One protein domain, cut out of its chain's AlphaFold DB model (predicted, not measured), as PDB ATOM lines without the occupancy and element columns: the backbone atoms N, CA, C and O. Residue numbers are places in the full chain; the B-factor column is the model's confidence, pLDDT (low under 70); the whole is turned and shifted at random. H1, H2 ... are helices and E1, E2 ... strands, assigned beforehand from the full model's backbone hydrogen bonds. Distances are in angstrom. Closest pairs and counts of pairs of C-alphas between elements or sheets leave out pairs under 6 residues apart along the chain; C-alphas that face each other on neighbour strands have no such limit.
ATOM      1  N   ASP A  17      -7.137 -26.819   7.025       92.88
ATOM      2  CA  ASP A  17      -5.782 -26.287   6.974       92.88
ATOM      3  C   ASP A  17      -5.751 -25.030   6.099       92.88
ATOM      4  O   ASP A  17      -6.627 -24.826   5.253       92.88
ATOM      5  N   ALA A  18      -4.748 -24.180   6.300       93.75
ATOM      6  CA  ALA A  18      -4.538 -22.999   5.477       93.75
ATOM      7  C   ALA A  18      -3.082 -22.514   5.522       93.75
ATOM      8  O   ALA A  18      -2.339 -22.804   6.464       93.75
ATOM      9  N   ASP A  19      -2.697 -21.724   4.525       93.50
ATOM     10  CA  ASP A  19      -1.435 -20.990   4.501       93.50
ATOM     11  C   ASP A  19      -1.680 -19.497   4.342       93.50
ATOM     12  O   ASP A  19      -2.457 -19.081   3.481       93.50
ATOM     13  N   LEU A  20      -0.928 -18.699   5.102       94.06
ATOM     14  CA  LEU A  20      -0.642 -17.326   4.712       94.06
ATOM     15  C   LEU A  20       0.419 -17.340   3.609       94.06
ATOM     16  O   LEU A  20       1.500 -17.919   3.763       94.06
ATOM     17  N   VAL A  21       0.105 -16.676   2.501       96.00
ATOM     18  CA  VAL A  21       0.983 -16.575   1.340       96.00
ATOM     19  C   VAL A  21       1.282 -15.114   1.071       96.00
ATOM     20  O   VAL A  21       0.369 -14.331   0.814       96.00
ATOM     21  N   LEU A  22       2.564 -14.763   1.082       97.19
ATOM     22  CA  LEU A  22       3.033 -13.490   0.554       97.19
ATOM     23  C   LEU A  22       3.310 -13.639  -0.941       97.19
ATOM     24  O   LEU A  22       4.016 -14.557  -1.370       97.19
ATOM     25  N   ILE A  23       2.738 -12.745  -1.736       97.69
ATOM     26  CA  ILE A  23       2.944 -12.670  -3.178       97.69
ATOM     27  C   ILE A  23       3.922 -11.533  -3.447       97.69
ATOM     28  O   ILE A  23       3.603 -10.360  -3.253       97.69
ATOM     29  N   ASN A  24       5.115 -11.891  -3.916       97.31
ATOM     30  CA  ASN A  24       6.180 -10.937  -4.192       97.31
ATOM     31  C   ASN A  24       6.273 -10.686  -5.696       97.31
ATOM     32  O   ASN A  24       6.639 -11.591  -6.451       97.31
ATOM     33  N   ALA A  25       5.996  -9.457  -6.127       97.06
ATOM     34  CA  ALA A  25       6.181  -9.038  -7.511       97.06
ATOM     35  C   ALA A  25       7.672  -9.033  -7.885       97.06
ATOM     36  O   ALA A  25       8.470  -8.357  -7.237       97.06
ATOM     37  N   LEU A  26       8.064  -9.749  -8.940       96.62
ATOM     38  CA  LEU A  26       9.442  -9.722  -9.463       96.62
ATOM     39  C   LEU A  26       9.565  -8.834 -10.696       96.62
ATOM     40  O   LEU A  26      10.593  -8.203 -10.915       96.62
ATOM     41  N   THR A  27       8.500  -8.780 -11.486       95.75
ATOM     42  CA  THR A  27       8.327  -7.838 -12.590       95.75
ATOM     43  C   THR A  27       7.171  -6.904 -12.264       95.75
ATOM     44  O   THR A  27       6.433  -7.130 -11.305       95.75
ATOM     45  N   ASN A  28       6.984  -5.867 -13.079       94.44
ATOM     46  CA  ASN A  28       5.741  -5.107 -13.039       94.44
ATOM     47  C   ASN A  28       4.566  -6.059 -13.310       94.44
ATOM     48  O   ASN A  28       4.672  -6.942 -14.170       94.44
ATOM     49  N   LEU A  29       3.483  -5.912 -12.549       93.31
ATOM     50  CA  LEU A  29       2.318  -6.787 -12.628       93.31
ATOM     51  C   LEU A  29       1.147  -6.025 -13.229       93.31
ATOM     52  O   LEU A  29       0.747  -4.989 -12.700       93.31
ATOM     53  N   HIS A  30       0.576  -6.578 -14.293       92.62
ATOM     54  CA  HIS A  30      -0.736  -6.176 -14.768       92.62
ATOM     55  C   HIS A  30      -1.724  -7.304 -14.496       92.62
ATOM     56  O   HIS A  30      -1.665  -8.365 -15.118       92.62
ATOM     57  N   VAL A  31      -2.630  -7.066 -13.555       89.81
ATOM     58  CA  VAL A  31      -3.795  -7.921 -13.333       89.81
ATOM     59  C   VAL A  31      -5.011  -7.045 -13.580       89.81
ATOM     60  O   VAL A  31      -5.365  -6.240 -12.726       89.81
ATOM     61  N   GLY A  32      -5.562  -7.116 -14.788       84.94
ATOM     62  CA  GLY A  32      -6.569  -6.171 -15.258       84.94
ATOM     63  C   GLY A  32      -7.996  -6.529 -14.853       84.94
ATOM     64  O   GLY A  32      -8.302  -7.661 -14.474       84.94
ATOM     65  N   VAL A  33      -8.889  -5.548 -14.985       83.81
ATOM     66  CA  VAL A  33     -10.358  -5.727 -14.955       83.81
ATOM     67  C   VAL A  33     -10.980  -5.633 -16.356       83.81
ATOM     68  O   VAL A  33     -12.192  -5.501 -16.501       83.81
ATOM     69  N   GLY A  34     -10.150  -5.699 -17.400       81.19
ATOM     70  CA  GLY A  34     -10.539  -5.403 -18.776       81.19
ATOM     71  C   GLY A  34     -10.427  -3.913 -19.102       81.19
ATOM     72  O   GLY A  34      -9.789  -3.149 -18.377       81.19
ATOM     73  N   ARG A  35     -11.017  -3.506 -20.232       77.62
ATOM     74  CA  ARG A  35     -10.987  -2.105 -20.665       77.62
ATOM     75  C   ARG A  35     -11.958  -1.248 -19.863       77.62
ATOM     76  O   ARG A  35     -13.117  -1.617 -19.709       77.62
ATOM     77  N   SER A  36     -11.490  -0.085 -19.425       79.81
ATOM     78  CA  SER A  36     -12.285   0.921 -18.718       79.81
ATOM     79  C   SER A  36     -12.263   2.249 -19.473       79.81
ATOM     80  O   SER A  36     -11.279   2.576 -20.128       79.81
ATOM     81  N   GLY A  37     -13.338   3.035 -19.370       71.69
ATOM     82  CA  GLY A  37     -13.412   4.396 -19.922       71.69
ATOM     83  C   GLY A  37     -12.754   5.464 -19.036       71.69
ATOM     84  O   GLY A  37     -13.113   6.634 -19.133       71.69
ATOM     85  N   GLY A  38     -11.882   5.055 -18.111       76.75
ATOM     86  CA  GLY A  38     -11.217   5.938 -17.155       76.75
ATOM     87  C   GLY A  38      -9.947   6.596 -17.702       76.75
ATOM     88  O   GLY A  38      -9.714   6.654 -18.904       76.75
ATOM     89  N   ILE A  39      -9.100   7.075 -16.785       78.69
ATOM     90  CA  ILE A  39      -7.813   7.732 -17.098       78.69
ATOM     91  C   ILE A  39      -6.847   6.779 -17.823       78.69
ATOM     92  O   ILE A  39      -5.997   7.224 -18.593       78.69
ATOM     93  N   VAL A  40      -6.970   5.474 -17.570       86.44
ATOM     94  CA  VAL A  40      -6.169   4.422 -18.199       86.44
ATOM     95  C   VAL A  40      -7.100   3.424 -18.881       86.44
ATOM     96  O   VAL A  40      -8.065   2.971 -18.263       86.44
ATOM     97  N   ASP A  41      -6.784   3.048 -20.123       90.75
ATOM     98  CA  ASP A  41      -7.588   2.107 -20.911       90.75
ATOM     99  C   ASP A  41      -7.632   0.725 -20.254       90.75
ATOM    100  O   ASP A  41      -8.680   0.086 -20.221       90.75
ATOM    101  N   LEU A  42      -6.493   0.257 -19.736       92.06
ATOM    102  CA  LEU A  42      -6.331  -1.022 -19.046       92.06
ATOM    103  C   LEU A  42      -5.811  -0.784 -17.616       92.06
ATOM    104  O   LEU A  42      -4.593  -0.805 -17.396       92.06
ATOM    105  N   PRO A  43      -6.703  -0.520 -16.643       93.12
ATOM    106  CA  PRO A  43      -6.330  -0.343 -15.243       93.12
ATOM    107  C   PRO A  43      -6.062  -1.684 -14.547       93.12
ATOM    108  O   PRO A  43      -6.581  -2.729 -14.955       93.12
ATOM    109  N   VAL A  44      -5.290  -1.652 -13.456       93.50
ATOM    110  CA  VAL A  44      -5.144  -2.821 -12.571       93.50
ATOM    111  C   VAL A  44      -6.378  -3.013 -11.685       93.50
ATOM    112  O   VAL A  44      -7.120  -2.064 -11.408       93.50
ATOM    113  N   GLN A  45      -6.575  -4.244 -11.211       94.81
ATOM    114  CA  GLN A  45      -7.547  -4.601 -10.181       94.81
ATOM    115  C   GLN A  45      -7.315  -3.788  -8.911       94.81
ATOM    116  O   GLN A  45      -6.180  -3.600  -8.472       94.81
ATOM    117  N   SER A  57      -9.804 -15.241  -8.313       93.44
ATOM    118  CA  SER A  57      -9.997 -15.858  -9.632       93.44
ATOM    119  C   SER A  57      -8.740 -15.784 -10.508       93.44
ATOM    120  O   SER A  57      -8.369 -16.776 -11.138       93.44
ATOM    121  N   SER A  58      -8.036 -14.648 -10.491       94.38
ATOM    122  CA  SER A  58      -6.802 -14.433 -11.256       94.38
ATOM    123  C   SER A  58      -5.658 -15.286 -10.702       94.38
ATOM    124  O   SER A  58      -4.930 -15.929 -11.461       94.38
ATOM    125  N   ILE A  59      -5.546 -15.372  -9.371       95.25
ATOM    126  CA  ILE A  59      -4.568 -16.242  -8.698       95.25
ATOM    127  C   ILE A  59      -4.884 -17.712  -8.984       95.25
ATOM    128  O   ILE A  59      -3.988 -18.480  -9.336       95.25
ATOM    129  N   LYS A  60      -6.159 -18.108  -8.884       94.44
ATOM    130  CA  LYS A  60      -6.613 -19.480  -9.138       94.44
ATOM    131  C   LYS A  60      -6.333 -19.901 -10.576       94.44
ATOM    132  O   LYS A  60      -5.833 -21.003 -10.779       94.44
ATOM    133  N   GLY A  61      -6.591 -19.041 -11.561       92.88
ATOM    134  CA  GLY A  61      -6.288 -19.315 -12.971       92.88
ATOM    135  C   GLY A  61      -4.787 -19.484 -13.241       92.88
ATOM    136  O   GLY A  61      -4.368 -20.443 -13.901       92.88
ATOM    137  N   ALA A  62      -3.959 -18.607 -12.669       93.19
ATOM    138  CA  ALA A  62      -2.501 -18.708 -12.758       93.19
ATOM    139  C   ALA A  62      -1.967 -19.987 -12.088       93.19
ATOM    140  O   ALA A  62      -1.132 -20.702 -12.656       93.19
ATOM    141  N   LEU A  63      -2.488 -20.319 -10.902       93.62
ATOM    142  CA  LEU A  63      -2.135 -21.537 -10.180       93.62
ATOM    143  C   LEU A  63      -2.576 -22.788 -10.947       93.62
ATOM    144  O   LEU A  63      -1.787 -23.720 -11.076       93.62
ATOM    145  N   LYS A  64      -3.789 -22.793 -11.514       93.00
ATOM    146  CA  LYS A  64      -4.309 -23.878 -12.359       93.00
ATOM    147  C   LYS A  64      -3.371 -24.159 -13.527       93.00
ATOM    148  O   LYS A  64      -2.965 -25.300 -13.719       93.00
ATOM    149  N   THR A  65      -2.956 -23.113 -14.241       91.56
ATOM    150  CA  THR A  65      -2.006 -23.219 -15.362       91.56
ATOM    151  C   THR A  65      -0.655 -23.776 -14.910       91.56
ATOM    152  O   THR A  65      -0.116 -24.687 -15.538       91.56
ATOM    153  N   THR A  66      -0.129 -23.275 -13.790       91.88
ATOM    154  CA  THR A  66       1.158 -23.725 -13.237       91.88
ATOM    155  C   THR A  66       1.106 -25.197 -12.826       91.88
ATOM    156  O   THR A  66       2.012 -25.966 -13.145       91.88
ATOM    157  N   LEU A  67       0.033 -25.620 -12.150       91.81
ATOM    158  CA  LEU A  67      -0.158 -27.011 -11.745       91.81
ATOM    159  C   LEU A  67      -0.347 -27.925 -12.958       91.81
ATOM    160  O   LEU A  67       0.260 -28.992 -12.989       91.81
ATOM    161  N   LEU A  68      -1.106 -27.504 -13.977       91.69
ATOM    162  CA  LEU A  68      -1.228 -28.258 -15.228       91.69
ATOM    163  C   LEU A  68       0.155 -28.512 -15.824       91.69
ATOM    164  O   LEU A  68       0.505 -29.665 -16.064       91.69
ATOM    165  N   GLN A  69       0.980 -27.473 -15.979       88.69
ATOM    166  CA  GLN A  69       2.349 -27.615 -16.488       88.69
ATOM    167  C   GLN A  69       3.213 -28.523 -15.605       88.69
ATOM    168  O   GLN A  69       3.924 -29.387 -16.119       88.69
ATOM    169  N   ALA A  70       3.117 -28.381 -14.281       87.50
ATOM    170  CA  ALA A  70       3.863 -29.198 -13.331       87.50
ATOM    171  C   ALA A  70       3.514 -30.691 -13.446       87.50
ATOM    172  O   ALA A  70       4.411 -31.536 -13.482       87.50
ATOM    173  N   PHE A  71       2.224 -31.011 -13.571       84.00
ATOM    174  CA  PHE A  71       1.744 -32.379 -13.734       84.00
ATOM    175  C   PHE A  71       1.852 -32.895 -15.177       84.00
ATOM    176  O   PHE A  71       1.813 -34.106 -15.367       84.00
ATOM    177  N   THR A  72       2.047 -32.043 -16.196       75.88
ATOM    178  CA  THR A  72       2.161 -32.476 -17.611       75.88
ATOM    179  C   THR A  72       3.355 -33.410 -17.838       75.88
ATOM    180  O   THR A  72       3.322 -34.240 -18.745       75.88
ATOM    181  N   ARG A  73       4.364 -33.384 -16.949       68.44
ATOM    182  CA  ARG A  73       5.427 -34.409 -16.884       68.44
ATOM    183  C   ARG A  73       4.880 -35.850 -16.776       68.44
ATOM    184  O   ARG A  73       5.628 -36.787 -17.019       68.44
ATOM    185  N   LEU A  74       3.600 -36.026 -16.429       60.25
ATOM    186  CA  LEU A  74       2.903 -37.299 -16.225       60.25
ATOM    187  C   LEU A  74       1.914 -37.690 -17.349       60.25
ATOM    188  O   LEU A  74       1.214 -38.682 -17.152       60.25
ATOM    189  N   ASN A  75       1.868 -36.969 -18.485       82.44
ATOM    190  CA  ASN A  75       0.803 -36.940 -19.524       82.44
ATOM    191  C   ASN A  75      -0.260 -35.847 -19.261       82.44
ATOM    192  O   ASN A  75      -0.709 -35.665 -18.131       82.44
ATOM    193  N   HIS A  76      -0.669 -35.132 -20.317       86.12
ATOM    194  CA  HIS A  76      -1.651 -34.044 -20.290       86.12
ATOM    195  C   HIS A  76      -3.016 -34.476 -19.727       86.12
ATOM    196  O   HIS A  76      -3.527 -33.818 -18.827       86.12
ATOM    197  N   GLU A  77      -3.561 -35.613 -20.169       88.62
ATOM    198  CA  GLU A  77      -4.848 -36.153 -19.683       88.62
ATOM    199  C   GLU A  77      -4.837 -36.402 -18.167       88.62
ATOM    200  O   GLU A  77      -5.750 -36.041 -17.416       88.62
ATOM    201  N   ARG A  78      -3.738 -36.986 -17.680       89.19
ATOM    202  CA  ARG A  78      -3.554 -37.243 -16.251       89.19
ATOM    203  C   ARG A  78      -3.387 -35.939 -15.479       89.19
ATOM    204  O   ARG A  78      -4.013 -35.780 -14.437       89.19
ATOM    205  N   ALA A  79      -2.586 -35.004 -15.989       91.00
ATOM    206  CA  ALA A  79      -2.411 -33.685 -15.388       91.00
ATOM    207  C   ALA A  79      -3.741 -32.943 -15.249       91.00
ATOM    208  O   ALA A  79      -4.038 -32.394 -14.189       91.00
ATOM    209  N   TYR A  80      -4.559 -32.994 -16.296       92.06
ATOM    210  CA  TYR A  80      -5.884 -32.402 -16.308       92.06
ATOM    211  C   TYR A  80      -6.788 -33.018 -15.241       92.06
ATOM    212  O   TYR A  80      -7.389 -32.293 -14.451       92.06
ATOM    213  N   THR A  81      -6.799 -34.349 -15.129       93.12
ATOM    214  CA  THR A  81      -7.579 -35.073 -14.115       93.12
ATOM    215  C   THR A  81      -7.135 -34.720 -12.688       93.12
ATOM    216  O   THR A  81      -7.970 -34.478 -11.819       93.12
ATOM    217  N   VAL A  82      -5.824 -34.630 -12.436       94.06
ATOM    218  CA  VAL A  82      -5.272 -34.239 -11.127       94.06
ATOM    219  C   VAL A  82      -5.643 -32.796 -10.776       94.06
ATOM    220  O   VAL A  82      -6.094 -32.517  -9.664       94.06
ATOM    221  N   VAL A  83      -5.488 -31.864 -11.717       94.38
ATOM    222  CA  VAL A  83      -5.826 -30.452 -11.488       94.38
ATOM    223  C   VAL A  83      -7.326 -30.266 -11.306       94.38
ATOM    224  O   VAL A  83      -7.730 -29.506 -10.428       94.38
ATOM    225  N   LYS A  84      -8.148 -30.997 -12.063       94.38
ATOM    226  CA  LYS A  84      -9.601 -31.050 -11.890       94.38
ATOM    227  C   LYS A  84      -9.977 -31.532 -10.489       94.38
ATOM    228  O   LYS A  84     -10.774 -30.883  -9.819       94.38
ATOM    229  N   ALA A  85      -9.342 -32.598 -10.001       94.38
ATOM    230  CA  ALA A  85      -9.545 -33.104  -8.644       94.38
ATOM    231  C   ALA A  85      -9.220 -32.058  -7.558       94.38
ATOM    232  O   ALA A  85      -9.888 -32.004  -6.526       94.38
ATOM    233  N   LEU A  86      -8.201 -31.220  -7.789       94.94
ATOM    234  CA  LEU A  86      -7.761 -30.199  -6.837       94.94
ATOM    235  C   LEU A  86      -8.577 -28.904  -6.900       94.94
ATOM    236  O   LEU A  86      -8.951 -28.376  -5.851       94.94
ATOM    237  N   LEU A  87      -8.818 -28.375  -8.103       94.88
ATOM    238  CA  LEU A  87      -9.344 -27.023  -8.338       94.88
ATOM    239  C   LEU A  87     -10.795 -26.984  -8.838       94.88
ATOM    240  O   LEU A  87     -11.364 -25.889  -8.965       94.88
ATOM    241  N   GLY A  88     -11.384 -28.155  -9.063       92.50
ATOM    242  CA  GLY A  88     -12.718 -28.343  -9.615       92.50
ATOM    243  C   GLY A  88     -12.730 -28.483 -11.147       92.50
ATOM    244  O   GLY A  88     -11.759 -28.095 -11.815       92.50
ATOM    245  N   PRO A  89     -13.824 -29.039 -11.695       91.56
ATOM    246  CA  PRO A  89     -14.090 -29.125 -13.131       91.56
ATOM    247  C   PRO A  89     -14.334 -27.754 -13.760       91.56
ATOM    248  O   PRO A  89     -14.597 -26.769 -13.064       91.56
ATOM    249  N   GLU A  90     -14.207 -27.690 -15.085       87.94
ATOM    250  CA  GLU A  90     -14.615 -26.501 -15.835       87.94
ATOM    251  C   GLU A  90     -16.150 -26.420 -15.904       87.94
ATOM    252  O   GLU A  90     -16.808 -27.459 -15.923       87.94
ATOM    253  N   PRO A  91     -16.747 -25.214 -15.982       78.62
ATOM    254  CA  PRO A  91     -18.205 -25.048 -15.980       78.62
ATOM    255  C   PRO A  91     -18.947 -25.815 -17.087       78.62
ATOM    256  O   PRO A  91     -20.119 -26.143 -16.926       78.62
ATOM    257  N   GLU A  92     -18.278 -26.071 -18.212       77.44
ATOM    258  CA  GLU A  92     -18.845 -26.736 -19.393       77.44
ATOM    259  C   GLU A  92     -18.766 -28.269 -19.316       77.44
ATOM    260  O   GLU A  92     -19.324 -28.978 -20.154       77.44
ATOM    261  N   GLU A  93     -18.085 -28.805 -18.307       73.19
ATOM    262  CA  GLU A  93     -17.973 -30.239 -18.100       73.19
ATOM    263  C   GLU A  93     -19.170 -30.708 -17.274       73.19
ATOM    264  O   GLU A  93     -19.399 -30.222 -16.174       73.19
ATOM    265  N   GLY A  94     -19.942 -31.679 -17.773       74.00
ATOM    266  CA  GLY A  94     -21.156 -32.172 -17.098       74.00
ATOM    267  C   GLY A  94     -20.941 -32.788 -15.704       74.00
ATOM    268  O   GLY A  94     -21.899 -33.231 -15.073       74.00
ATOM    269  N   GLU A  95     -19.703 -32.833 -15.217       81.56
ATOM    270  CA  GLU A  95     -19.342 -33.259 -13.875       81.56
ATOM    271  C   GLU A  95     -19.177 -32.049 -12.957       81.56
ATOM    272  O   GLU A  95     -18.463 -31.108 -13.282       81.56
ATOM    273  N   THR A  96     -19.814 -32.078 -11.786       86.12
ATOM    274  CA  THR A  96     -19.845 -30.932 -10.875       86.12
ATOM    275  C   THR A  96     -19.398 -31.339  -9.476       86.12
ATOM    276  O   THR A  96     -20.021 -32.158  -8.801       86.12
ATOM    277  N   PHE A  97     -18.287 -30.763  -9.025       89.69
ATOM    278  CA  PHE A  97     -17.860 -30.826  -7.632       89.69
ATOM    279  C   PHE A  97     -16.988 -29.632  -7.260       89.69
ATOM    280  O   PHE A  97     -16.415 -28.949  -8.105       89.69
ATOM    281  N   GLU A  98     -16.894 -29.374  -5.963       89.94
ATOM    282  CA  GLU A  98     -16.181 -28.218  -5.439       89.94
ATOM    283  C   GLU A  98     -14.660 -28.411  -5.438       89.94
ATOM    284  O   GLU A  98     -14.143 -29.504  -5.195       89.94
ATOM    285  N   SER A  99     -13.944 -27.301  -5.611       93.44
ATOM    286  CA  SER A  99     -12.494 -27.222  -5.415       93.44
ATOM    287  C   SER A  99     -12.092 -27.640  -3.997       93.44
ATOM    288  O   SER A  99     -12.707 -27.216  -3.019       93.44
ATOM    289  N   SER A 100     -11.009 -28.406  -3.878       94.62
ATOM    290  CA  SER A 100     -10.365 -28.734  -2.595       94.62
ATOM    291  C   SER A 100      -9.544 -27.570  -2.022       94.62
ATOM    292  O   SER A 100      -9.203 -27.561  -0.840       94.62
ATOM    293  N   ILE A 101      -9.244 -26.580  -2.865       96.12
ATOM    294  CA  ILE A 101      -8.441 -25.405  -2.533       96.12
ATOM    295  C   ILE A 101      -9.290 -24.153  -2.751       96.12
ATOM    296  O   ILE A 101      -9.768 -23.915  -3.866       96.12
ATOM    297  N   ALA A 102      -9.454 -23.336  -1.715       95.81
ATOM    298  CA  ALA A 102      -9.958 -21.974  -1.859       95.81
ATOM    299  C   ALA A 102      -8.818 -20.976  -1.722       95.81
ATOM    300  O   ALA A 102      -7.910 -21.150  -0.915       95.81
ATOM    301  N   ILE A 103      -8.879 -19.924  -2.527       96.81
ATOM    302  CA  ILE A 103      -7.906 -18.838  -2.535       96.81
ATOM    303  C   ILE A 103      -8.698 -17.574  -2.250       96.81
ATOM    304  O   ILE A 103      -9.733 -17.361  -2.878       96.81
ATOM    305  N   LEU A 104      -8.242 -16.770  -1.297       97.62
ATOM    306  CA  LEU A 104      -8.833 -15.462  -1.033       97.62
ATOM    307  C   LEU A 104      -8.181 -14.397  -1.919       97.62
ATOM    308  O   LEU A 104      -7.108 -14.611  -2.488       97.62
ATOM    309  N   ASP A 105      -8.818 -13.240  -2.046       97.88
ATOM    310  CA  ASP A 105      -8.211 -12.118  -2.760       97.88
ATOM    311  C   ASP A 105      -6.897 -11.712  -2.081       97.88
ATOM    312  O   ASP A 105      -6.780 -11.750  -0.846       97.88
ATOM    313  N   MET A 263       1.156  -2.521 -11.265       95.38
ATOM    314  CA  MET A 263       1.827  -2.523  -9.968       95.38
ATOM    315  C   MET A 263       3.342  -2.651 -10.190       95.38
ATOM    316  O   MET A 263       3.766  -3.501 -10.987       95.38
ATOM    317  N   PRO A 264       4.180  -1.856  -9.506       96.06
ATOM    318  CA  PRO A 264       5.625  -1.933  -9.673       96.06
ATOM    319  C   PRO A 264       6.187  -3.270  -9.171       96.06
ATOM    320  O   PRO A 264       5.673  -3.884  -8.230       96.06
ATOM    321  N   MET A 265       7.294  -3.714  -9.770       95.81
ATOM    322  CA  MET A 265       8.098  -4.808  -9.215       95.81
ATOM    323  C   MET A 265       8.450  -4.538  -7.746       95.81
ATOM    324  O   MET A 265       8.620  -3.388  -7.354       95.81
ATOM    325  N   ARG A 266       8.641  -5.603  -6.965       96.75
ATOM    326  CA  ARG A 266       8.856  -5.621  -5.509       96.75
ATOM    327  C   ARG A 266       7.623  -5.351  -4.645       96.75
ATOM    328  O   ARG A 266       7.704  -5.573  -3.443       96.75
ATOM    329  N   THR A 267       6.474  -4.993  -5.215       98.12
ATOM    330  CA  THR A 267       5.199  -4.961  -4.471       98.12
ATOM    331  C   THR A 267       4.968  -6.264  -3.697       98.12
ATOM    332  O   THR A 267       5.209  -7.359  -4.218       98.12
ATOM    333  N   ARG A 268       4.532  -6.140  -2.439       98.06
ATOM    334  CA  ARG A 268       4.139  -7.251  -1.572       98.06
ATOM    335  C   ARG A 268       2.628  -7.244  -1.405       98.06
ATOM    336  O   ARG A 268       2.052  -6.245  -0.974       98.06
ATOM    337  N   LEU A 269       2.011  -8.380  -1.704       98.44
ATOM    338  CA  LEU A 269       0.619  -8.660  -1.373       98.44
ATOM    339  C   LEU A 269       0.538  -9.871  -0.445       98.44
ATOM    340  O   LEU A 269       1.486 -10.652  -0.356       98.44
ATOM    341  N   HIS A 270      -0.599 -10.060   0.210       97.88
ATOM    342  CA  HIS A 270      -0.864 -11.233   1.037       97.88
ATOM    343  C   HIS A 270      -2.225 -11.849   0.706       97.88
ATOM    344  O   HIS A 270      -3.191 -11.139   0.446       97.88
ATOM    345  N   THR A 271      -2.312 -13.177   0.741       97.75
ATOM    346  CA  THR A 271      -3.559 -13.942   0.599       97.75
ATOM    347  C   THR A 271      -3.561 -15.141   1.547       97.75
ATOM    348  O   THR A 271      -2.515 -15.519   2.082       97.75
ATOM    349  N   LEU A 272      -4.730 -15.751   1.745       96.38
ATOM    350  CA  LEU A 272      -4.845 -17.074   2.346       96.38
ATOM    351  C   LEU A 272      -5.226 -18.109   1.295       96.38
ATOM    352  O   LEU A 272      -6.130 -17.891   0.484       96.38
ATOM    353  N   ILE A 273      -4.581 -19.267   1.381       96.75
ATOM    354  CA  ILE A 273      -4.999 -20.474   0.673       96.75
ATOM    355  C   ILE A 273      -5.533 -21.457   1.707       96.75
ATOM    356  O   ILE A 273      -4.821 -21.812   2.640       96.75
ATOM    357  N   LEU A 274      -6.784 -21.877   1.546       96.00
ATOM    358  CA  LEU A 274      -7.514 -22.784   2.427       96.00
ATOM    359  C   LEU A 274      -7.610 -24.165   1.775       96.00
ATOM    360  O   LEU A 274      -7.913 -24.266   0.584       96.00
ATOM    361  N   TYR A 275      -7.409 -25.223   2.558       96.06
ATOM    362  CA  TYR A 275      -7.383 -26.604   2.077       96.06
ATOM    363  C   TYR A 275      -8.440 -27.455   2.772       96.06
ATOM    364  O   TYR A 275      -8.601 -27.429   3.998       96.06
ATOM    365  N   LYS A 276      -9.150 -28.240   1.968       94.38
ATOM    366  CA  LYS A 276     -10.081 -29.278   2.403       94.38
ATOM    367  C   LYS A 276      -9.833 -30.565   1.626       94.38
ATOM    368  O   LYS A 276      -9.089 -30.584   0.648       94.38
ATOM    369  N   ARG A 277     -10.471 -31.654   2.051       93.38
ATOM    370  CA  ARG A 277     -10.448 -32.904   1.282       93.38
ATOM    371  C   ARG A 277     -11.044 -32.705  -0.127       93.38
ATOM    372  O   ARG A 277     -12.022 -31.965  -0.248       93.38
ATOM    373  N   PRO A 278     -10.540 -33.382  -1.176       94.19
ATOM    374  CA  PRO A 278     -11.142 -33.318  -2.506       94.19
ATOM    375  C   PRO A 278     -12.594 -33.801  -2.523       94.19
ATOM    376  O   PRO A 278     -12.894 -34.914  -2.086       94.19
ATOM    377  N   SER A 279     -13.505 -32.982  -3.045       92.19
ATOM    378  CA  SER A 279     -14.955 -33.238  -3.048       92.19
ATOM    379  C   SER A 279     -15.406 -34.190  -4.163       92.19
ATOM    380  O   SER A 279     -16.491 -34.025  -4.711       92.19
ATOM    381  N   LEU A 280     -14.568 -35.164  -4.527       93.00
ATOM    382  CA  LEU A 280     -14.753 -36.001  -5.713       93.00
ATOM    383  C   LEU A 280     -16.101 -36.733  -5.689       93.00
ATOM    384  O   LEU A 280     -16.481 -37.334  -4.680       93.00
ATOM    385  N   THR A 281     -16.806 -36.714  -6.817       91.81
ATOM    386  CA  THR A 281     -18.039 -37.481  -7.005       91.81
ATOM    387  C   THR A 281     -17.729 -38.970  -7.137       91.81
ATOM    388  O   THR A 281     -16.635 -39.386  -7.529       91.81
ATOM    389  N   ARG A 282     -18.732 -39.813  -6.867       91.81
ATOM    390  CA  ARG A 282     -18.620 -41.262  -7.091       91.81
ATOM    391  C   ARG A 282     -18.332 -41.591  -8.562       91.81
ATOM    392  O   ARG A 282     -17.578 -42.522  -8.819       91.81
ATOM    393  N   SER A 283     -18.897 -40.836  -9.512       91.50
ATOM    394  CA  SER A 283     -18.623 -40.998 -10.950       91.50
ATOM    395  C   SER A 283     -17.154 -40.752 -11.275       91.50
ATOM    396  O   SER A 283     -16.537 -41.581 -11.940       91.50
ATOM    397  N   PHE A 284     -16.581 -39.672 -10.738       92.69
ATOM    398  CA  PHE A 284     -15.190 -39.310 -10.969       92.69
ATOM    399  C   PHE A 284     -14.236 -40.379 -10.441       92.69
ATOM    400  O   PHE A 284     -13.317 -40.809 -11.136       92.69
ATOM    401  N   ILE A 285     -14.495 -40.864  -9.221       94.31
ATOM    402  CA  ILE A 285     -13.700 -41.919  -8.580       94.31
ATOM    403  C   ILE A 285     -13.731 -43.201  -9.418       94.31
ATOM    404  O   ILE A 285     -12.676 -43.764  -9.709       94.31
ATOM    405  N   LYS A 286     -14.914 -43.625  -9.884       93.56
ATOM    406  CA  LYS A 286     -15.044 -44.780 -10.788       93.56
ATOM    407  C   LYS A 286     -14.268 -44.586 -12.087       93.56
ATOM    408  O   LYS A 286     -13.590 -45.512 -12.519       93.56
ATOM    409  N   GLY A 287     -14.322 -43.390 -12.678       92.31
ATOM    410  CA  GLY A 287     -13.556 -43.049 -13.880       92.31
ATOM    411  C   GLY A 287     -12.043 -43.166 -13.675       92.31
ATOM    412  O   GLY A 287     -11.344 -43.696 -14.534       92.31
ATOM    413  N   ILE A 288     -11.537 -42.747 -12.511       92.88
ATOM    414  CA  ILE A 288     -10.117 -42.874 -12.151       92.88
ATOM    415  C   ILE A 288      -9.718 -44.338 -11.954       92.88
ATOM    416  O   ILE A 288      -8.655 -44.758 -12.420       92.88
ATOM    417  N   LEU A 289     -10.529 -45.117 -11.235       93.88
ATOM    418  CA  LEU A 289     -10.203 -46.504 -10.898       93.88
ATOM    419  C   LEU A 289     -10.414 -47.459 -12.079       93.88
ATOM    420  O   LEU A 289      -9.615 -48.378 -12.246       93.88
ATOM    421  N   GLY A 290     -11.386 -47.182 -12.951       88.50
ATOM    422  CA  GLY A 290     -11.811 -48.076 -14.030       88.50
ATOM    423  C   GLY A 290     -12.778 -49.168 -13.559       88.50
ATOM    424  O   GLY A 290     -12.910 -50.193 -14.221       88.50
ATOM    425  N   GLU A 291     -13.443 -48.966 -12.419       83.44
ATOM    426  CA  GLU A 291     -14.281 -49.970 -11.757       83.44
ATOM    427  C   GLU A 291     -15.756 -49.558 -11.707       83.44
ATOM    428  O   GLU A 291     -16.096 -48.378 -11.604       83.44
ATOM    429  N   GLN A 292     -16.659 -50.544 -11.733       72.62
ATOM    430  CA  GLN A 292     -18.106 -50.307 -11.638       72.62
ATOM    431  C   GLN A 292     -18.696 -50.529 -10.232       72.62
ATOM    432  O   GLN A 292     -19.890 -50.280 -10.040       72.62
ATOM    433  N   GLY A 293     -17.873 -50.915  -9.247       77.31
ATOM    434  CA  GLY A 293     -18.274 -51.263  -7.875       77.31
ATOM    435  C   GLY A 293     -18.864 -50.121  -7.035       77.31
ATOM    436  O   GLY A 293     -19.041 -48.994  -7.509       77.31
ATOM    437  N   ASP A 294     -19.220 -50.416  -5.780       84.94
ATOM    438  CA  ASP A 294     -19.596 -49.365  -4.826       84.94
ATOM    439  C   ASP A 294     -18.361 -48.543  -4.442       84.94
ATOM    440  O   ASP A 294     -17.248 -49.055  -4.397       84.94
ATOM    441  N   VAL A 295     -18.566 -47.251  -4.202       88.44
ATOM    442  CA  VAL A 295     -17.489 -46.320  -3.868       88.44
ATOM    443  C   VAL A 295     -17.613 -45.961  -2.396       88.44
ATOM    444  O   VAL A 295     -18.538 -45.237  -2.001       88.44
ATOM    445  N   GLY A 296     -16.688 -46.486  -1.599       90.88
ATOM    446  CA  GLY A 296     -16.493 -46.170  -0.195       90.88
ATOM    447  C   GLY A 296     -15.236 -45.335   0.040       90.88
ATOM    448  O   GLY A 296     -14.640 -44.765  -0.877       90.88
ATOM    449  N   ASP A 297     -14.841 -45.241   1.310       91.81
ATOM    450  CA  ASP A 297     -13.677 -44.448   1.709       91.81
ATOM    451  C   ASP A 297     -12.362 -45.066   1.203       91.81
ATOM    452  O   ASP A 297     -11.442 -44.333   0.848       91.81
ATOM    453  N   ARG A 298     -12.288 -46.399   1.086       91.44
ATOM    454  CA  ARG A 298     -11.112 -47.101   0.555       91.44
ATOM    455  C   ARG A 298     -10.870 -46.756  -0.913       91.44
ATOM    456  O   ARG A 298      -9.767 -46.349  -1.263       91.44
ATOM    457  N   GLU A 299     -11.901 -46.863  -1.750       94.19
ATOM    458  CA  GLU A 299     -11.831 -46.540  -3.181       94.19
ATOM    459  C   GLU A 299     -11.524 -45.051  -3.384       94.19
ATOM    460  O   GLU A 299     -10.766 -44.669  -4.277       94.19
ATOM    461  N   TYR A 300     -12.062 -44.189  -2.517       94.69
ATOM    462  CA  TYR A 300     -11.735 -42.766  -2.513       94.69
ATOM    463  C   TYR A 300     -10.244 -42.509  -2.237       94.69
ATOM    464  O   TYR A 300      -9.602 -41.779  -2.998       94.69
ATOM    465  N   LEU A 301      -9.666 -43.121  -1.196       95.88
ATOM    466  CA  LEU A 301      -8.236 -42.991  -0.893       95.88
ATOM    467  C   LEU A 301      -7.363 -43.594  -2.001       95.88
ATOM    468  O   LEU A 301      -6.354 -43.000  -2.384       95.88
ATOM    469  N   GLU A 302      -7.769 -44.723  -2.574       94.94
ATOM    470  CA  GLU A 302      -7.071 -45.346  -3.697       94.94
ATOM    471  C   GLU A 302      -7.063 -44.450  -4.943       94.94
ATOM    472  O   GLU A 302      -6.023 -44.290  -5.586       94.94
ATOM    473  N   ALA A 303      -8.179 -43.783  -5.250       95.38
ATOM    474  CA  ALA A 303      -8.242 -42.827  -6.351       95.38
ATOM    475  C   ALA A 303      -7.298 -41.638  -6.126       95.38
ATOM    476  O   ALA A 303      -6.546 -41.270  -7.033       95.38
ATOM    477  N   LEU A 304      -7.261 -41.070  -4.915       96.12
ATOM    478  CA  LEU A 304      -6.322 -39.995  -4.575       96.12
ATOM    479  C   LEU A 304      -4.861 -40.449  -4.684       96.12
ATOM    480  O   LEU A 304      -4.024 -39.712  -5.214       96.12
ATOM    481  N   LYS A 305      -4.556 -41.678  -4.257       95.88
ATOM    482  CA  LYS A 305      -3.230 -42.281  -4.416       95.88
ATOM    483  C   LYS A 305      -2.871 -42.471  -5.894       95.88
ATOM    484  O   LYS A 305      -1.771 -42.111  -6.309       95.88
ATOM    485  N   LYS A 306      -3.796 -42.959  -6.730       93.75
ATOM    486  CA  LYS A 306      -3.596 -43.134  -8.184       93.75
ATOM    487  C   LYS A 306      -3.363 -41.799  -8.900       93.75
ATOM    488  O   LYS A 306      -2.555 -41.717  -9.828       93.75
ATOM    489  N   LEU A 307      -4.006 -40.729  -8.430       92.38
ATOM    490  CA  LEU A 307      -3.739 -39.355  -8.865       92.38
ATOM    491  C   LEU A 307      -2.394 -38.805  -8.356       92.38
ATOM    492  O   LEU A 307      -1.945 -37.763  -8.826       92.38
ATOM    493  N   GLY A 308      -1.725 -39.500  -7.433       92.06
ATOM    494  CA  GLY A 308      -0.497 -39.031  -6.798       92.06
ATOM    495  C   GLY A 308      -0.739 -37.791  -5.945       92.06
ATOM    496  O   GLY A 308       0.108 -36.900  -5.927       92.06
ATOM    497  N   LEU A 309      -1.916 -37.690  -5.321       93.88
ATOM    498  CA  LEU A 309      -2.277 -36.602  -4.414       93.88
ATOM    499  C   LEU A 309      -1.927 -36.904  -2.954       93.88
ATOM    500  O   LEU A 309      -1.734 -35.971  -2.184       93.88
ATOM    501  N   ILE A 310      -1.831 -38.189  -2.609       96.06
ATOM    502  CA  ILE A 310      -1.448 -38.701  -1.290       96.06
ATOM    503  C   ILE A 310      -0.510 -39.902  -1.448       96.06
ATOM    504  O   ILE A 310      -0.526 -40.566  -2.491       96.06
ATOM    505  N   GLU A 311       0.285 -40.181  -0.420       94.50
ATOM    506  CA  GLU A 311       1.229 -41.301  -0.371       94.50
ATOM    507  C   GLU A 311       0.716 -42.451   0.512       94.50
ATOM    508  O   GLU A 311      -0.279 -42.328   1.226       94.50
ATOM    509  N   ASP A 312       1.399 -43.599   0.481       93.94
ATOM    510  CA  ASP A 312       1.030 -44.777   1.283       93.94
ATOM    511  C   ASP A 312       1.044 -44.514   2.797       93.94
ATOM    512  O   ASP A 312       0.203 -45.035   3.540       93.94
ATOM    513  N   SER A 313       1.968 -43.668   3.261       94.44
ATOM    514  CA  SER A 313       2.004 -43.207   4.651       94.44
ATOM    515  C   SER A 313       0.742 -42.436   5.030       94.44
ATOM    516  O   SER A 313       0.194 -42.661   6.108       94.44
ATOM    517  N   ASP A 314       0.245 -41.576   4.137       95.44
ATOM    518  CA  ASP A 314      -0.963 -40.784   4.377       95.44
ATOM    519  C   ASP A 314      -2.193 -41.687   4.424       95.44
ATOM    520  O   ASP A 314      -3.003 -41.580   5.343       95.44
ATOM    521  N   VAL A 315      -2.309 -42.620   3.468       94.38
ATOM    522  CA  VAL A 315      -3.408 -43.596   3.415       94.38
ATOM    523  C   VAL A 315      -3.488 -44.381   4.721       94.38
ATOM    524  O   VAL A 315      -4.570 -44.507   5.287       94.38
ATOM    525  N   SER A 316      -2.349 -44.850   5.235       93.56
ATOM    526  CA  SER A 316      -2.284 -45.622   6.483       93.56
ATOM    527  C   SER A 316      -2.795 -44.818   7.686       93.56
ATOM    528  O   SER A 316      -3.593 -45.316   8.482       93.56
ATOM    529  N   VAL A 317      -2.376 -43.551   7.797       94.69
ATOM    530  CA  VAL A 317      -2.815 -42.641   8.867       94.69
ATOM    531  C   VAL A 317      -4.310 -42.348   8.757       94.69
ATOM    532  O   VAL A 317      -5.030 -42.439   9.751       94.69
ATOM    533  N   ILE A 318      -4.790 -42.011   7.559       94.62
ATOM    534  CA  ILE A 318      -6.188 -41.637   7.325       94.62
ATOM    535  C   ILE A 318      -7.109 -42.837   7.553       94.62
ATOM    536  O   ILE A 318      -8.123 -42.696   8.233       94.62
ATOM    537  N   GLN A 319      -6.742 -44.018   7.048       92.88
ATOM    538  CA  GLN A 319      -7.524 -45.241   7.222       92.88
ATOM    539  C   GLN A 319      -7.656 -45.608   8.704       92.88
ATOM    540  O   GLN A 319      -8.764 -45.862   9.160       92.88
ATOM    541  N   SER A 320      -6.573 -45.508   9.482       92.81
ATOM    542  CA  SER A 320      -6.621 -45.719  10.935       92.81
ATOM    543  C   SER A 320      -7.611 -44.774  11.635       92.81
ATOM    544  O   SER A 320      -8.359 -45.211  12.507       92.81
ATOM    545  N   GLN A 321      -7.678 -43.496  11.236       93.19
ATOM    546  CA  GLN A 321      -8.677 -42.569  11.787       93.19
ATOM    547  C   GLN A 321     -10.111 -42.971  11.407       93.19
ATOM    548  O   GLN A 321     -11.022 -42.844  12.226       93.19
ATOM    549  N   LEU A 322     -10.330 -43.448  10.179       91.00
ATOM    550  CA  LEU A 322     -11.649 -43.876   9.702       91.00
ATOM    551  C   LEU A 322     -12.129 -45.164  10.375       91.00
ATOM    552  O   LEU A 322     -13.299 -45.237  10.756       91.00
ATOM    553  N   ASP A 323     -11.235 -46.130  10.588       89.00
ATOM    554  CA  ASP A 323     -11.532 -47.385  11.288       89.00
ATOM    555  C   ASP A 323     -12.005 -47.109  12.727       89.00
ATOM    556  O   ASP A 323     -12.935 -47.742  13.232       89.00
ATOM    557  N   GLU A 324     -11.442 -46.075  13.356       90.56
ATOM    558  CA  GLU A 324     -11.855 -45.569  14.667       90.56
ATOM    559  C   GLU A 324     -13.035 -44.576  14.627       90.56
ATOM    560  O   GLU A 324     -13.399 -43.988  15.647       90.56
ATOM    561  N   ARG A 325     -13.662 -44.379  13.462       87.62
ATOM    562  CA  ARG A 325     -14.795 -43.459  13.232       87.62
ATOM    563  C   ARG A 325     -14.479 -41.981  13.512       87.62
ATOM    564  O   ARG A 325     -15.384 -41.177  13.742       87.62
ATOM    565  N   ARG A 326     -13.206 -41.582  13.435       90.06
ATOM    566  CA  ARG A 326     -12.708 -40.209  13.639       90.06
ATOM    567  C   ARG A 326     -12.662 -39.420  12.321       90.06
ATOM    568  O   ARG A 326     -11.610 -38.964  11.882       90.06
ATOM    569  N   VAL A 327     -13.819 -39.218  11.681       90.06
ATOM    570  CA  VAL A 327     -13.920 -38.610  10.327       90.06
ATOM    571  C   VAL A 327     -13.357 -37.185  10.237       90.06
ATOM    572  O   VAL A 327     -12.788 -36.801   9.213       90.06
ATOM    573  N   VAL A 328     -13.476 -36.396  11.308       89.88
ATOM    574  CA  VAL A 328     -12.897 -35.043  11.371       89.88
ATOM    575  C   VAL A 328     -11.369 -35.102  11.330       89.88
ATOM    576  O   VAL A 328     -10.752 -34.361  10.571       89.88
ATOM    577  N   GLU A 329     -10.758 -36.015  12.085       92.25
ATOM    578  CA  GLU A 329      -9.300 -36.188  12.099       92.25
ATOM    579  C   GLU A 329      -8.790 -36.766  10.776       92.25
ATOM    580  O   GLU A 329      -7.786 -36.291  10.245       92.25
ATOM    581  N   ALA A 330      -9.534 -37.696  10.169       93.62
ATOM    582  CA  ALA A 330      -9.268 -38.170   8.811       93.62
ATOM    583  C   ALA A 330      -9.291 -37.017   7.785       93.62
ATOM    584  O   ALA A 330      -8.404 -36.907   6.939       93.62
ATOM    585  N   SER A 331     -10.272 -36.114   7.886       92.88
ATOM    586  CA  SER A 331     -10.400 -34.961   6.984       92.88
ATOM    587  C   SER A 331      -9.292 -33.923   7.188       92.88
ATOM    588  O   SER A 331      -8.796 -33.371   6.205       92.88
ATOM    589  N   LYS A 332      -8.869 -33.682   8.437       93.06
ATOM    590  CA  LYS A 332      -7.705 -32.841   8.764       93.06
ATOM    591  C   LYS A 332      -6.416 -33.422   8.190       93.06
ATOM    592  O   LYS A 332      -5.664 -32.700   7.537       93.06
ATOM    593  N   ALA A 333      -6.178 -34.720   8.396       94.50
ATOM    594  CA  ALA A 333      -5.011 -35.417   7.859       94.50
ATOM    595  C   ALA A 333      -4.971 -35.331   6.326       94.50
ATOM    596  O   ALA A 333      -3.932 -35.015   5.751       94.50
ATOM    597  N   LEU A 334      -6.120 -35.506   5.671       95.31
ATOM    598  CA  LEU A 334      -6.205 -35.412   4.222       95.31
ATOM    599  C   LEU A 334      -5.990 -33.982   3.701       95.31
ATOM    600  O   LEU A 334      -5.251 -33.795   2.740       95.31
ATOM    601  N   ALA A 335      -6.576 -32.963   4.338       94.94
ATOM    602  CA  ALA A 335      -6.331 -31.562   3.978       94.94
ATOM    603  C   ALA A 335      -4.839 -31.199   4.086       94.94
ATOM    604  O   ALA A 335      -4.291 -30.544   3.195       94.94
ATOM    605  N   LYS A 336      -4.169 -31.685   5.140       94.69
ATOM    606  CA  LYS A 336      -2.727 -31.518   5.337       94.69
ATOM    607  C   LYS A 336      -1.911 -32.203   4.232       94.69
ATOM    608  O   LYS A 336      -1.032 -31.556   3.666       94.69
ATOM    609  N   ALA A 337      -2.228 -33.452   3.883       95.75
ATOM    610  CA  ALA A 337      -1.543 -34.183   2.812       95.75
ATOM    611  C   ALA A 337      -1.683 -33.473   1.451       95.75
ATOM    612  O   ALA A 337      -0.697 -33.260   0.745       95.75
ATOM    613  N   ILE A 338      -2.890 -32.996   1.115       95.69
ATOM    614  CA  ILE A 338      -3.135 -32.219  -0.111       95.69
ATOM    615  C   ILE A 338      -2.303 -30.935  -0.134       95.69
ATOM    616  O   ILE A 338      -1.657 -30.638  -1.143       95.69
ATOM    617  N   LYS A 339      -2.282 -30.185   0.973       94.75
ATOM    618  CA  LYS A 339      -1.455 -28.982   1.107       94.75
ATOM    619  C   LYS A 339       0.020 -29.291   0.853       94.75
ATOM    620  O   LYS A 339       0.650 -28.646   0.014       94.75
ATOM    621  N   GLU A 340       0.568 -30.288   1.545       94.25
ATOM    622  CA  GLU A 340       1.973 -30.697   1.421       94.25
ATOM    623  C   GLU A 340       2.310 -31.152  -0.003       94.25
ATOM    624  O   GLU A 340       3.370 -30.805  -0.538       94.25
ATOM    625  N   ARG A 341       1.374 -31.828  -0.674       93.38
ATOM    626  CA  ARG A 341       1.542 -32.227  -2.067       93.38
ATOM    627  C   ARG A 341       1.589 -31.037  -3.018       93.38
ATOM    628  O   ARG A 341       2.517 -30.945  -3.821       93.38
ATOM    629  N   VAL A 342       0.636 -30.108  -2.922       92.75
ATOM    630  CA  VAL A 342       0.607 -28.876  -3.738       92.75
ATOM    631  C   VAL A 342       1.896 -28.083  -3.541       92.75
ATOM    632  O   VAL A 342       2.521 -27.630  -4.499       92.75
ATOM    633  N   HIS A 343       2.333 -27.968  -2.291       92.62
ATOM    634  CA  HIS A 343       3.580 -27.324  -1.903       92.62
ATOM    635  C   HIS A 343       4.805 -27.956  -2.552       92.62
ATOM    636  O   HIS A 343       5.658 -27.228  -3.061       92.62
ATOM    637  N   SER A 344       4.904 -29.285  -2.505       92.00
ATOM    638  CA  SER A 344       6.018 -30.011  -3.108       92.00
ATOM    639  C   SER A 344       6.054 -29.778  -4.616       92.00
ATOM    640  O   SER A 344       7.056 -29.306  -5.155       92.00
ATOM    641  N   VAL A 345       4.909 -29.965  -5.279       90.44
ATOM    642  CA  VAL A 345       4.774 -29.799  -6.728       90.44
ATOM    643  C   VAL A 345       5.167 -28.388  -7.161       90.44
ATOM    644  O   VAL A 345       5.980 -28.245  -8.075       90.44
ATOM    645  N   LEU A 346       4.666 -27.337  -6.504       89.88
ATOM    646  CA  LEU A 346       5.008 -25.948  -6.843       89.88
ATOM    647  C   LEU A 346       6.496 -25.636  -6.646       89.88
ATOM    648  O   LEU A 346       7.108 -24.945  -7.471       89.88
ATOM    649  N   LYS A 347       7.097 -26.166  -5.578       90.62
ATOM    650  CA  LYS A 347       8.512 -25.952  -5.270       90.62
ATOM    651  C   LYS A 347       9.420 -26.663  -6.272       90.62
ATOM    652  O   LYS A 347      10.377 -26.059  -6.751       90.62
ATOM    653  N   GLU A 348       9.126 -27.916  -6.598       88.75
ATOM    654  CA  GLU A 348       9.944 -28.747  -7.487       88.75
ATOM    655  C   GLU A 348       9.837 -28.331  -8.955       88.75
ATOM    656  O   GLU A 348      10.830 -28.329  -9.683       88.75
ATOM    657  N   SER A 349       8.633 -27.980  -9.405       84.38
ATOM    658  CA  SER A 349       8.386 -27.674 -10.816       84.38
ATOM    659  C   SER A 349       8.775 -26.243 -11.186       84.38
ATOM    660  O   SER A 349       9.413 -26.040 -12.216       84.38
ATOM    661  N   HIS A 350       8.436 -25.269 -10.336       86.31
ATOM    662  CA  HIS A 350       8.533 -23.846 -10.667       86.31
ATOM    663  C   HIS A 350       9.203 -23.011  -9.571       86.31
ATOM    664  O   HIS A 350       9.196 -21.790  -9.663       86.31
ATOM    665  N   LYS A 351       9.793 -23.618  -8.526       92.19
ATOM    666  CA  LYS A 351      10.437 -22.898  -7.404       92.19
ATOM    667  C   LYS A 351       9.526 -21.824  -6.779       92.19
ATOM    668  O   LYS A 351      10.010 -20.782  -6.333       92.19
ATOM    669  N   ASN A 352       8.218 -22.100  -6.739       93.00
ATOM    670  CA  ASN A 352       7.142 -21.200  -6.303       93.00
ATOM    671  C   ASN A 352       6.942 -19.928  -7.151       93.00
ATOM    672  O   ASN A 352       6.298 -18.985  -6.688       93.00
ATOM    673  N   TYR A 353       7.474 -19.872  -8.370       94.81
ATOM    674  CA  TYR A 353       7.145 -18.809  -9.314       94.81
ATOM    675  C   TYR A 353       5.833 -19.130 -10.027       94.81
ATOM    676  O   TYR A 353       5.635 -20.255 -10.480       94.81
ATOM    677  N   ILE A 354       4.961 -18.131 -10.150       94.38
ATOM    678  CA  ILE A 354       3.767 -18.209 -10.995       94.38
ATOM    679  C   ILE A 354       3.680 -16.972 -11.885       94.38
ATOM    680  O   ILE A 354       4.178 -15.895 -11.543       94.38
ATOM    681  N   ILE A 355       3.049 -17.141 -13.042       92.38
ATOM    682  CA  ILE A 355       2.815 -16.071 -14.010       92.38
ATOM    683  C   ILE A 355       1.357 -15.634 -13.877       92.38
ATOM    684  O   ILE A 355       0.457 -16.445 -14.088       92.38
ATOM    685  N   ILE A 356       1.131 -14.367 -13.533       90.62
ATOM    686  CA  ILE A 356      -0.200 -13.772 -13.369       90.62
ATOM    687  C   ILE A 356      -0.399 -12.693 -14.434       90.62
ATOM    688  O   ILE A 356       0.506 -11.912 -14.719       90.62
ATOM    689  N   GLY A 357      -1.591 -12.651 -15.016       81.06
ATOM    690  CA  GLY A 357      -1.979 -11.695 -16.049       81.06
ATOM    691  C   GLY A 357      -2.767 -12.402 -17.144       81.06
ATOM    692  O   GLY A 357      -2.448 -13.542 -17.504       81.06
ATOM    693  N   GLY A 358      -3.820 -11.756 -17.632       70.69
ATOM    694  CA  GLY A 358      -4.654 -12.308 -18.689       70.69
ATOM    695  C   GLY A 358      -4.090 -12.043 -20.087       70.69
ATOM    696  O   GLY A 358      -3.038 -11.425 -20.264       70.69
ATOM    697  N   ASN A 359      -4.773 -12.576 -21.098       68.06
ATOM    698  CA  ASN A 359      -4.359 -12.460 -22.501       68.06
ATOM    699  C   ASN A 359      -4.683 -11.081 -23.103       68.06
ATOM    700  O   ASN A 359      -4.228 -10.763 -24.197       68.06
ATOM    701  N   GLU A 360      -5.472 -10.271 -22.396       63.88
ATOM    702  CA  GLU A 360      -5.844  -8.904 -22.759       63.88
ATOM    703  C   GLU A 360      -4.672  -7.919 -22.711       63.88
ATOM    704  O   GLU A 360      -4.773  -6.825 -23.265       63.88
ATOM    705  N   THR A 361      -3.552  -8.308 -22.094       61.03
ATOM    706  CA  THR A 361      -2.341  -7.489 -22.035       61.03
ATOM    707  C   THR A 361      -1.154  -8.176 -22.676       61.03
ATOM    708  O   THR A 361      -1.041  -9.398 -22.727       61.03
ATOM    709  N   ILE A 362      -0.235  -7.364 -23.192       63.78
ATOM    710  CA  ILE A 362       0.965  -7.867 -23.869       63.78
ATOM    711  C   ILE A 362       2.002  -8.383 -22.849       63.78
ATOM    712  O   ILE A 362       2.877  -9.168 -23.210       63.78
ATOM    713  N   GLY A 363       1.941  -7.938 -21.588       64.00
ATOM    714  CA  GLY A 363       2.888  -8.310 -20.537       64.00
ATOM    715  C   GLY A 363       2.227  -9.104 -19.417       64.00
ATOM    716  O   GLY A 363       1.321  -8.604 -18.763       64.00
ATOM    717  N   LYS A 364       2.729 -10.313 -19.146       78.81
ATOM    718  CA  LYS A 364       2.378 -11.058 -17.930       78.81
ATOM    719  C   LYS A 364       3.345 -10.707 -16.802       78.81
ATOM    720  O   LYS A 364       4.536 -10.508 -17.037       78.81
ATOM    721  N   GLY A 365       2.831 -10.652 -15.582       89.94
ATOM    722  CA  GLY A 365       3.614 -10.443 -14.376       89.94
ATOM    723  C   GLY A 365       4.171 -11.751 -13.820       89.94
ATOM    724  O   GLY A 365       3.476 -12.766 -13.798       89.94
ATOM    725  N   ILE A 366       5.413 -11.740 -13.338       95.06
ATOM    726  CA  ILE A 366       6.007 -12.869 -12.616       95.06
ATOM    727  C   ILE A 366       6.001 -12.542 -11.127       95.06
ATOM    728  O   ILE A 366       6.539 -11.515 -10.702       95.06
ATOM    729  N   VAL A 367       5.434 -13.447 -10.334       96.81
ATOM    730  CA  VAL A 367       5.450 -13.358  -8.873       96.81
ATOM    731  C   VAL A 367       6.087 -14.593  -8.261       96.81
ATOM    732  O   VAL A 367       6.072 -15.680  -8.842       96.81
ATOM    733  N   LYS A 368       6.625 -14.431  -7.055       96.50
ATOM    734  CA  LYS A 368       7.050 -15.539  -6.201       96.50
ATOM    735  C   LYS A 368       6.067 -15.702  -5.050       96.50
ATOM    736  O   LYS A 368       5.805 -14.736  -4.336       96.50
ATOM    737  N   LEU A 369       5.565 -16.918  -4.858       96.19
ATOM    738  CA  LEU A 369       4.753 -17.284  -3.703       96.19
ATOM    739  C   LEU A 369       5.665 -17.668  -2.534       96.19
ATOM    740  O   LEU A 369       6.371 -18.681  -2.571       96.19
ATOM    741  N   ASN A 370       5.635 -16.866  -1.478       93.69
ATOM    742  CA  ASN A 370       6.326 -17.142  -0.230       93.69
ATOM    743  C   ASN A 370       5.311 -17.634   0.800       93.69
ATOM    744  O   ASN A 370       4.539 -16.865   1.371       93.69
ATOM    745  N   LEU A 371       5.313 -18.945   1.019       87.75
ATOM    746  CA  LEU A 371       4.494 -19.597   2.034       87.75
ATOM    747  C   LEU A 371       5.123 -19.331   3.403       87.75
ATOM    748  O   LEU A 371       6.261 -19.743   3.648       87.75
ATOM    749  N   VAL A 372       4.394 -18.651   4.284       82.56
ATOM    750  CA  VAL A 372       4.864 -18.329   5.635       82.56
ATOM    751  C   VAL A 372       4.767 -19.606   6.478       82.56
ATOM    752  O   VAL A 372       3.680 -20.023   6.873       82.56
ATOM    753  N   ARG A 373       5.902 -20.302   6.660       66.50
ATOM    754  CA  ARG A 373       5.961 -21.676   7.211       66.50
ATOM    755  C   ARG A 373       6.753 -21.842   8.517       66.50
ATOM    756  O   ARG A 373       6.803 -22.967   9.011       66.50
ATOM    757  N   ARG A 374       7.388 -20.791   9.047       50.34
ATOM    758  CA  ARG A 374       8.265 -20.866  10.227       50.34
ATOM    759  C   ARG A 374       7.870 -19.949  11.355       50.34
ATOM    760  O   ARG A 374       7.575 -18.779  11.046       50.34
TER     761      ARG A 374
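This is residues 17 to 45, 57 to 105 and 263 to 374 of the 374 residues of the protein "Type III-B CRISPR module RAMP protein Cmr4" of Thermoprotei archaeon (UniProt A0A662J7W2). A five-stranded sheet, curled like part of a barrel, wraps round helix H1, and the long helix H6 lies over the same face and reaches out to a helical lobe of H3, H4 and H5 at one end of the longest axis. H2 folds back on H1, and residues 36 to 41 stick out at the opposite end. The printed part has 190 residues with six named helices and five named strands, in the order E1 H1 H2 E2 E3 H3 H4 H5 H6 E4 E5; the antiparallel sheet runs E2 E3 E1 E5 E4, and the class is mixed. The whole is compact, with a radius of gyration of the C-alphas of 18.4 A, and only just elongated, spanning 61 by 40 by 28 A.

Begin at E1, residues 17 to 25, an inner strand of the strongly twisted sheet. Beside it find E3, residues 268 to 275, with N 19 and O 273 2.8 A apart, and E5, residues 365 to 371, with N 24 and O 368 3.0 A apart. The edge strands are E2, residues 101 to 103, where N 102 is 2.9 A from O 274, and E4, residues 353 to 356, a hairpin with E5, where N 356 is 2.9 A from O 365. The sheet curls round H1, residues 57 to 72; the closest C-alphas of H1 and E4 are those of Ala 62 and Ile 356, 5.5 A apart. H2, residues 76 to 87, forms a helical hairpin with H1, its closest C-alphas Phe 71 and Ala 79 at 4.7 A, and only grazes the sheet with residues 85 to 87. H6, residues 327 to 350, is on the same face as H1, two layers with helices on one face of the sheet, at a height over the sheet of 8.9 A. Its residues 345 to 350 touch H1, about perpendicular at 75 degrees, with C-alphas Ala 70 and Ser 349 closest at 5.4 A. Its residues 327 to 337 touch H5, residues 312 to 323, in a hairpin at a shallow tilt of 16 degrees, C-alphas Ile 318 and Ala 330 closest at 4.9 A. H4, residues 297 to 306, touches H5, C-alphas Leu 301 and Val 315 closest at 6.5 A, and H3, residues 282 to 289, C-alphas Ile 285 and Ala 303 closest at 6.0 A. In H1 to H6 every O i to N i+4 pair is within hydrogen-bond range.

Find C-alpha 17 at (-5.782, -26.287, 6.974); E1 runs 25.5 A from there. H1 is 22.1 A long and E3 22.8 A. H6 runs 34.1 A from C-alpha 327 at (-13.920, -38.610, 10.327), and E5 ends at C-alpha 371 at (4.494, -19.597, 2.034).

The C-alphas of Ile 39 and Glu 324 are farthest apart, 62.2 A. Residues 46 to 56 and 106 to 262 are not printed; C-alphas 45 and 57 are 11.5 A apart, C-alphas 105 and 263 15.6 A. The link H2 to E2 is long. The mean pLDDT of the printed part is 90.0, and residues 73 to 74, 359 to 363 and 373 to 374 are under 70.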